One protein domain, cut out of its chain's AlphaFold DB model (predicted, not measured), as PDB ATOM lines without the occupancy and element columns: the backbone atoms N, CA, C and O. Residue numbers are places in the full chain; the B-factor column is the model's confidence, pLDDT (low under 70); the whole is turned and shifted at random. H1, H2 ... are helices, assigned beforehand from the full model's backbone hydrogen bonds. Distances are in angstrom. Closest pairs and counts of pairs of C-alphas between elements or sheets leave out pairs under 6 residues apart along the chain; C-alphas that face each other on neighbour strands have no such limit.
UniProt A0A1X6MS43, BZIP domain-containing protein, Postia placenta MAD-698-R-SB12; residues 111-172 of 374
ATOM      1  N   LYS A 111       5.719 -26.307 -26.415       81.25
ATOM      2  CA  LYS A 111       7.103 -26.629 -26.041       81.25
ATOM      3  C   LYS A 111       7.997 -25.384 -25.942       81.25
ATOM      4  O   LYS A 111       8.829 -25.309 -25.041       81.25
ATOM      5  N   ASP A 112       7.830 -24.422 -26.841       72.81
ATOM      6  CA  ASP A 112       8.600 -23.176 -26.822       72.81
ATOM      7  C   ASP A 112       8.215 -22.312 -25.604       72.81
ATOM      8  O   ASP A 112       9.098 -21.826 -24.899       72.81
ATOM      9  N   LEU A 113       6.916 -22.208 -25.287       87.00
ATOM     10  CA  LEU A 113       6.416 -21.533 -24.078       87.00
ATOM     11  C   LEU A 113       6.893 -22.212 -22.791       87.00
ATOM     12  O   LEU A 113       7.239 -21.538 -21.825       87.00
ATOM     13  N   MET A 114       6.908 -23.543 -22.784       81.94
ATOM     14  CA  MET A 114       7.435 -24.377 -21.704       81.94
ATOM     15  C   MET A 114       8.918 -24.057 -21.443       81.94
ATOM     16  O   MET A 114       9.317 -23.706 -20.331       81.94
ATOM     17  N   ASN A 115       9.725 -24.037 -22.507       78.31
ATOM     18  CA  ASN A 115      11.137 -23.669 -22.435       78.31
ATOM     19  C   ASN A 115      11.353 -22.216 -21.970       78.31
ATOM     20  O   ASN A 115      12.208 -21.965 -21.126       78.31
ATOM     21  N   GLU A 116      10.574 -21.255 -22.471       80.19
ATOM     22  CA  GLU A 116      10.649 -19.858 -22.021       80.19
ATOM     23  C   GLU A 116      10.277 -19.721 -20.536       80.19
ATOM     24  O   GLU A 116      10.976 -19.043 -19.784       80.19
ATOM     25  N   ASN A 117       9.227 -20.412 -20.081       85.94
ATOM     26  CA  ASN A 117       8.842 -20.433 -18.669       85.94
ATOM     27  C   ASN A 117       9.977 -20.976 -17.792       85.94
ATOM     28  O   ASN A 117      10.256 -20.420 -16.729       85.94
ATOM     29  N   GLN A 118      10.669 -22.017 -18.259       83.00
ATOM     30  CA  GLN A 118      11.834 -22.556 -17.572       83.00
ATOM     31  C   GLN A 118      12.977 -21.536 -17.498       83.00
ATOM     32  O   GLN A 118      13.500 -21.301 -16.411       83.00
ATOM     33  N   VAL A 119      13.307 -20.861 -18.604       78.75
ATOM     34  CA  VAL A 119      14.324 -19.791 -18.625       78.75
ATOM     35  C   VAL A 119      13.962 -18.664 -17.651       78.75
ATOM     36  O   VAL A 119      14.822 -18.176 -16.916       78.75
ATOM     37  N   LEU A 120      12.688 -18.270 -17.586       88.69
ATOM     38  CA  LEU A 120      12.215 -17.267 -16.631       88.69
ATOM     39  C   LEU A 120      12.378 -17.747 -15.183       88.69
ATOM     40  O   LEU A 120      12.840 -16.986 -14.337       88.69
ATOM     41  N   ARG A 121      12.060 -19.011 -14.882       84.88
ATOM     42  CA  ARG A 121      12.282 -19.596 -13.547       84.88
ATOM     43  C   ARG A 121      13.761 -19.630 -13.179       84.88
ATOM     44  O   ARG A 121      14.098 -19.318 -12.040       84.88
ATOM     45  N   ASP A 122      14.635 -19.966 -14.124       80.00
ATOM     46  CA  ASP A 122      16.086 -19.959 -13.926       80.00
ATOM     47  C   ASP A 122      16.596 -18.538 -13.627       80.00
ATOM     48  O   ASP A 122      17.384 -18.346 -12.699       80.00
ATOM     49  N   LEU A 123      16.083 -17.526 -14.339       85.94
ATOM     50  CA  LEU A 123      16.379 -16.116 -14.069       85.94
ATOM     51  C   LEU A 123      15.870 -15.671 -12.688       85.94
ATOM     52  O   LEU A 123      16.564 -14.951 -11.974       85.94
ATOM     53  N   LEU A 124      14.675 -16.106 -12.275       85.19
ATOM     54  CA  LEU A 124      14.185 -15.824 -10.924       85.19
ATOM     55  C   LEU A 124      15.044 -16.509  -9.853       85.19
ATOM     56  O   LEU A 124      15.301 -15.896  -8.816       85.19
ATOM     57  N   ARG A 125      15.521 -17.740 -10.091       81.81
ATOM     58  CA  ARG A 125      16.463 -18.419  -9.186       81.81
ATOM     59  C   ARG A 125      17.750 -17.620  -9.050       81.81
ATOM     60  O   ARG A 125      18.144 -17.324  -7.923       81.81
ATOM     61  N   SER A 126      18.359 -17.207 -10.161       79.62
ATOM     62  CA  SER A 126      19.599 -16.423 -10.122       79.62
ATOM     63  C   SER A 126      19.405 -15.079  -9.410       79.62
ATOM     64  O   SER A 126      20.208 -14.724  -8.547       79.62
ATOM     65  N   LEU A 127      18.293 -14.384  -9.670       83.25
ATOM     66  CA  LEU A 127      17.950 -13.128  -9.004       83.25
ATOM     67  C   LEU A 127      17.700 -13.317  -7.501       83.25
ATOM     68  O   LEU A 127      18.168 -12.516  -6.693       83.25
ATOM     69  N   SER A 128      16.987 -14.371  -7.104       76.44
ATOM     70  CA  SER A 128      16.746 -14.676  -5.691       76.44
ATOM     71  C   SER A 128      18.020 -15.054  -4.941       76.44
ATOM     72  O   SER A 128      18.182 -14.625  -3.803       76.44
ATOM     73  N   SER A 129      18.943 -15.778  -5.585       75.12
ATOM     74  CA  SER A 129      20.258 -16.092  -5.025       75.12
ATOM     75  C   SER A 129      21.051 -14.805  -4.811       75.12
ATOM     76  O   SER A 129      21.544 -14.557  -3.717       75.12
ATOM     77  N   PHE A 130      21.080 -13.929  -5.820       77.19
ATOM     78  CA  PHE A 130      21.759 -12.636  -5.751       77.19
ATOM     79  C   PHE A 130      21.198 -11.720  -4.646       77.19
ATOM     80  O   PHE A 130      21.951 -11.118  -3.883       77.19
ATOM     81  N   ILE A 131      19.869 -11.629  -4.519       75.31
ATOM     82  CA  ILE A 131      19.209 -10.814  -3.484       75.31
ATOM     83  C   ILE A 131      19.339 -11.458  -2.092       75.31
ATOM     84  O   ILE A 131      19.448 -10.748  -1.087       75.31
ATOM     85  N   GLY A 132      19.307 -12.790  -2.024       66.44
ATOM     86  CA  GLY A 132      19.380 -13.572  -0.793       66.44
ATOM     87  C   GLY A 132      20.759 -13.548  -0.134       66.44
ATOM     88  O   GLY A 132      20.834 -13.537   1.090       66.44
ATOM     89  N   GLU A 133      21.832 -13.464  -0.921       63.09
ATOM     90  CA  GLU A 133      23.213 -13.474  -0.418       63.09
ATOM     91  C   GLU A 133      23.729 -12.068  -0.031       63.09
ATOM     92  O   GLU A 133      24.671 -11.954   0.748       63.09
ATOM     93  N   GLY A 134      23.108 -10.983  -0.531       55.41
ATOM     94  CA  GLY A 134      23.746  -9.654  -0.546       55.41
ATOM     95  C   GLY A 134      23.128  -8.485   0.238       55.41
ATOM     96  O   GLY A 134      23.858  -7.544   0.537       55.41
ATOM     97  N   ALA A 135      21.829  -8.442   0.572       48.19
ATOM     98  CA  ALA A 135      21.251  -7.199   1.137       48.19
ATOM     99  C   ALA A 135      19.955  -7.360   1.957       48.19
ATOM    100  O   ALA A 135      19.105  -6.466   1.962       48.19
ATOM    101  N   GLY A 136      19.778  -8.484   2.657       57.41
ATOM    102  CA  GLY A 136      18.640  -8.650   3.569       57.41
ATOM    103  C   GLY A 136      17.298  -8.841   2.858       57.41
ATOM    104  O   GLY A 136      16.334  -8.158   3.191       57.41
ATOM    105  N   GLY A 137      17.271  -9.760   1.884       65.00
ATOM    106  CA  GLY A 137      16.092 -10.461   1.361       65.00
ATOM    107  C   GLY A 137      14.825  -9.622   1.152       65.00
ATOM    108  O   GLY A 137      14.071  -9.353   2.081       65.00
ATOM    109  N   LEU A 138      14.498  -9.297  -0.101       68.50
ATOM    110  CA  LEU A 138      13.204  -8.683  -0.445       68.50
ATOM    111  C   LEU A 138      12.009  -9.633  -0.194       68.50
ATOM    112  O   LEU A 138      10.882  -9.174  -0.034       68.50
ATOM    113  N   LEU A 139      12.256 -10.945  -0.132       71.31
ATOM    114  CA  LEU A 139      11.243 -11.996   0.030       71.31
ATOM    115  C   LEU A 139      10.373 -11.808   1.296       71.31
ATOM    116  O   LEU A 139       9.160 -11.650   1.140       71.31
ATOM    117  N   PRO A 140      10.946 -11.664   2.511       72.19
ATOM    118  CA  PRO A 140      10.177 -11.328   3.710       72.19
ATOM    119  C   PRO A 140       9.336 -10.050   3.597       72.19
ATOM    120  O   PRO A 140       8.227  -9.996   4.122       72.19
ATOM    121  N   LYS A 141       9.820  -9.017   2.889       68.38
ATOM    122  CA  LYS A 141       9.071  -7.758   2.693       68.38
ATOM    123  C   LYS A 141       7.855  -7.923   1.785       68.38
ATOM    124  O   LYS A 141       6.902  -7.163   1.907       68.38
ATOM    125  N   LEU A 142       7.892  -8.898   0.884       71.56
ATOM    126  CA  LEU A 142       6.769  -9.271   0.026       71.56
ATOM    127  C   LEU A 142       5.790 -10.219   0.732       71.56
ATOM    128  O   LEU A 142       4.760 -10.556   0.154       71.56
ATOM    129  N   GLY A 143       6.092 -10.645   1.965       75.25
ATOM    130  CA  GLY A 143       5.318 -11.652   2.688       75.25
ATOM    131  C   GLY A 143       5.523 -13.067   2.148       75.25
ATOM    132  O   GLY A 143       4.685 -13.929   2.382       75.25
ATOM    133  N   TRP A 144       6.606 -13.297   1.401       76.50
ATOM    134  CA  TRP A 144       6.951 -14.616   0.885       76.50
ATOM    135  C   TRP A 144       7.961 -15.259   1.817       76.50
ATOM    136  O   TRP A 144       9.052 -14.720   2.029       76.50
ATOM    137  N   ASP A 145       7.609 -16.425   2.348       79.69
ATOM    138  CA  ASP A 145       8.592 -17.270   3.002       79.69
ATOM    139  C   ASP A 145       9.559 -17.852   1.958       79.69
ATOM    140  O   ASP A 145       9.206 -18.102   0.802       79.69
ATOM    141  N   VAL A 146      10.805 -18.080   2.369       79.38
ATOM    142  CA  VAL A 146      11.832 -18.700   1.527       79.38
ATOM    143  C   VAL A 146      11.390 -20.103   1.108       79.38
ATOM    144  O   VAL A 146      11.653 -20.517  -0.020       79.38
ATOM    145  N   ASN A 147      10.675 -20.825   1.975       80.06
ATOM    146  CA  ASN A 147      10.140 -22.143   1.652       80.06
ATOM    147  C   ASN A 147       8.995 -22.076   0.625       80.06
ATOM    148  O   ASN A 147       8.968 -22.871  -0.318       80.06
ATOM    149  N   ASP A 148       8.101 -21.092   0.741       79.00
ATOM    150  CA  ASP A 148       7.019 -20.864  -0.227       79.00
ATOM    151  C   ASP A 148       7.568 -20.456  -1.594       79.00
ATOM    152  O   ASP A 148       7.130 -20.955  -2.632       79.00
ATOM    153  N   PHE A 149       8.586 -19.597  -1.603       78.50
ATOM    154  CA  PHE A 149       9.278 -19.201  -2.819       78.50
ATOM    155  C   PHE A 149      10.006 -20.380  -3.470       78.50
ATOM    156  O   PHE A 149       9.858 -20.599  -4.671       78.50
ATOM    157  N   ASN A 150      10.727 -21.190  -2.691       78.44
ATOM    158  CA  ASN A 150      11.347 -22.416  -3.193       78.44
ATOM    159  C   ASN A 150      10.303 -23.385  -3.757       78.44
ATOM    160  O   ASN A 150      10.508 -23.946  -4.830       78.44
ATOM    161  N   THR A 151       9.157 -23.536  -3.095       80.50
ATOM    162  CA  THR A 151       8.043 -24.357  -3.589       80.50
ATOM    163  C   THR A 151       7.475 -23.801  -4.895       80.50
ATOM    164  O   THR A 151       7.220 -24.554  -5.830       80.50
ATOM    165  N   PHE A 152       7.317 -22.483  -5.013       78.69
ATOM    166  CA  PHE A 152       6.841 -21.821  -6.227       78.69
ATOM    167  C   PHE A 152       7.812 -21.974  -7.409       78.69
ATOM    168  O   PHE A 152       7.405 -22.270  -8.537       78.69
ATOM    169  N   ILE A 153       9.103 -21.802  -7.148       76.69
ATOM    170  CA  ILE A 153      10.175 -21.902  -8.136       76.69
ATOM    171  C   ILE A 153      10.397 -23.345  -8.597       76.69
ATOM    172  O   ILE A 153      10.661 -23.578  -9.783       76.69
ATOM    173  N   ASN A 154      10.289 -24.303  -7.676       77.31
ATOM    174  CA  ASN A 154      10.459 -25.730  -7.947       77.31
ATOM    175  C   ASN A 154       9.159 -26.424  -8.355       77.31
ATOM    176  O   ASN A 154       9.216 -27.584  -8.755       77.31
ATOM    177  N   LYS A 155       8.008 -25.736  -8.294       78.62
ATOM    178  CA  LYS A 155       6.749 -26.231  -8.860       78.62
ATOM    179  C   LYS A 155       7.005 -26.589 -10.317       78.62
ATOM    180  O   LYS A 155       7.292 -25.711 -11.137       78.62
ATOM    181  N   GLY A 156       6.948 -27.886 -10.600       64.31
ATOM    182  CA  GLY A 156       7.247 -28.418 -11.912       64.31
ATOM    183  C   GLY A 156       6.248 -27.890 -12.931       64.31
ATOM    184  O   GLY A 156       5.084 -27.622 -12.636       64.31
ATOM    185  N   GLU A 157       6.707 -27.768 -14.163       56.75
ATOM    186  CA  GLU A 157       5.874 -27.470 -15.320       56.75
ATOM    187  C   GLU A 157       4.635 -28.378 -15.422       56.75
ATOM    188  O   GLU A 157       3.520 -27.903 -15.659       56.75
ATOM    189  N   THR A 158       4.813 -29.669 -15.132       57.09
ATOM    190  CA  THR A 158       3.737 -30.665 -15.090       57.09
ATOM    191  C   THR A 158       2.674 -30.322 -14.050       57.09
ATOM    192  O   THR A 158       1.498 -30.555 -14.307       57.09
ATOM    193  N   ASP A 159       3.042 -29.712 -12.921       60.41
ATOM    194  CA  ASP A 159       2.092 -29.406 -11.850       60.41
ATOM    195  C   ASP A 159       1.152 -28.274 -12.246       60.41
ATOM    196  O   ASP A 159      -0.033 -28.350 -11.962       60.41
ATOM    197  N   SER A 160       1.621 -27.249 -12.965       61.41
ATOM    198  CA  SER A 160       0.741 -26.140 -13.376       61.41
ATOM    199  C   SER A 160      -0.289 -26.584 -14.419       61.41
ATOM    200  O   SER A 160      -1.458 -26.193 -14.347       61.41
ATOM    201  N   ALA A 161       0.127 -27.436 -15.360       59.62
ATOM    202  CA  ALA A 161      -0.755 -28.021 -16.368       59.62
ATOM    203  C   ALA A 161      -1.682 -29.102 -15.782       59.62
ATOM    204  O   ALA A 161      -2.846 -29.201 -16.166       59.62
ATOM    205  N   TRP A 162      -1.203 -29.898 -14.825       66.00
ATOM    206  CA  TRP A 162      -2.013 -30.901 -14.137       66.00
ATOM    207  C   TRP A 162      -3.008 -30.263 -13.162       66.00
ATOM    208  O   TRP A 162      -4.158 -30.684 -13.110       66.00
ATOM    209  N   GLU A 163      -2.622 -29.203 -12.449       59.03
ATOM    210  CA  GLU A 163      -3.493 -28.433 -11.553       59.03
ATOM    211  C   GLU A 163      -4.553 -27.655 -12.356       59.03
ATOM    212  O   GLU A 163      -5.703 -27.575 -11.931       59.03
ATOM    213  N   SER A 164      -4.227 -27.134 -13.549       53.00
ATOM    214  CA  SER A 164      -5.233 -26.551 -14.454       53.00
ATOM    215  C   SER A 164      -6.162 -27.613 -15.047       53.00
ATOM    216  O   SER A 164      -7.373 -27.410 -15.059       53.00
ATOM    217  N   TYR A 165      -5.642 -28.776 -15.452       63.53
ATOM    218  CA  TYR A 165      -6.460 -29.907 -15.894       63.53
ATOM    219  C   TYR A 165      -7.393 -30.408 -14.785       63.53
ATOM    220  O   TYR A 165      -8.570 -30.641 -15.040       63.53
ATOM    221  N   GLN A 166      -6.905 -30.526 -13.550       67.62
ATOM    222  CA  GLN A 166      -7.707 -30.875 -12.375       67.62
ATOM    223  C   GLN A 166      -8.789 -29.826 -12.108       67.62
ATOM    224  O   GLN A 166      -9.941 -30.200 -11.913       67.62
ATOM    225  N   ARG A 167      -8.459 -28.528 -12.176       61.38
ATOM    226  CA  ARG A 167      -9.441 -27.435 -12.067       61.38
ATOM    227  C   ARG A 167     -10.512 -27.524 -13.155       61.38
ATOM    228  O   ARG A 167     -11.695 -27.549 -12.839       61.38
ATOM    229  N   HIS A 168     -10.118 -27.683 -14.418       53.31
ATOM    230  CA  HIS A 168     -11.055 -27.819 -15.536       53.31
ATOM    231  C   HIS A 168     -11.889 -29.096 -15.460       53.31
ATOM    232  O   HIS A 168     -13.068 -29.079 -15.806       53.31
ATOM    233  N   LYS A 169     -11.315 -30.203 -14.984       61.69
ATOM    234  CA  LYS A 169     -12.032 -31.456 -14.754       61.69
ATOM    235  C   LYS A 169     -13.043 -31.304 -13.620       61.69
ATOM    236  O   LYS A 169     -14.174 -31.748 -13.783       61.69
ATOM    237  N   HIS A 170     -12.658 -30.659 -12.520       57.88
ATOM    238  CA  HIS A 170     -13.530 -30.403 -11.379       57.88
ATOM    239  C   HIS A 170     -14.698 -29.479 -11.763       57.88
ATOM    240  O   HIS A 170     -15.848 -29.806 -11.471       57.88
ATOM    241  N   ASP A 171     -14.435 -28.407 -12.518       56.25
ATOM    242  CA  ASP A 171     -15.468 -27.512 -13.062       56.25
ATOM    243  C   ASP A 171     -16.376 -28.216 -14.080       56.25
ATOM    244  O   ASP A 171     -17.592 -28.028 -14.069       56.25
ATOM    245  N   SER A 172     -15.817 -29.100 -14.913       52.31
ATOM    246  CA  SER A 172     -16.598 -29.916 -15.856       52.31
ATOM    247  C   SER A 172     -17.485 -30.941 -15.139       52.31
ATOM    248  O   SER A 172     -18.594 -31.219 -15.592       52.31
TER     249      SER A 172
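What this domain is: This is residues 111 to 172 of the 374 residues of the protein "BZIP domain-containing protein" of Postia placenta MAD-698-R-SB12 (UniProt A0A1X6MS43). One long helix, H1, makes one side of a loose, flat frame with few contacts; beyond its last residue the chain turns through the short H2 and folds back as H3 beside the middle of H1. H4 then turns away near the first residues of H1, and its residues 159 to 172 stick out as a free arm that adds to the length. The printed part has 62 residues with four named helices, in the order H1, H2, H3, H4, and no named strand; the class is all helix. The whole is loose, with a radius of gyration of the C-alphas of 14.6 A, and the C-alphas span 47 by 27 by 13 A.

Where its parts are: H1, residues 111 to 134, is the longest helix and measures 34.9 A from C-alpha 111 at (7.103, -26.629, -26.041) to C-alpha 134 at (23.746, -9.654, -0.546). H2 is residues 138 to 141, 5.3 A long. H3, residues 146 to 154, measures 11.9 A. H4, residues 157 to 172, measures 22.6 A and ends with C-alpha 172 at (-16.598, -29.916, -15.856).

How they stand to each other: H1 and H3 only just touch, with 3 pairs of C-alphas within 8 A, and H1 does so with residues 121 to 125 alone. Their closest C-alphas, those of Arg 121 and Ile 153, are 6.2 A apart. The two helices stand at a shallow tilt of 24 degrees and run opposite ways. H1 and H2 are close but not clearly touching; their closest C-alphas, those of Ile 131 and Leu 138, are 7.1 A apart. H2 and H3 touch only at the corner by their link, and only just, with 3 pairs of C-alphas within 8 A; the closest C-alphas, those of Leu 139 and Val 146, are 6.9 A apart. H1 and H4 are close but not clearly touching, with the C-alphas of Met 114 and Glu 157 closest at 7.3 A, and stand at a steep tilt of 62 degrees, opposite ways. H4 is apart from H2 and from H3. Each O i to N i+4 pair is within hydrogen-bond range in H3 and H4, and 19 of 20 are in H1; H2 is too short for such a pair.

The domain as a whole: The two C-alphas farthest apart, those of Gly 134 and Ser 172, are 47.7 A apart. Residues 140 to 145 and 159 to 172 stand free; the body without them spans 36 by 17 by 10 A. The printed part has no cut, and the links H1 to H2, H2 to H3 and H3 to H4 are tight. The mean pLDDT of the printed part is 71.6, and residues 132 to 138, 141 and 156 to 172 are under 70.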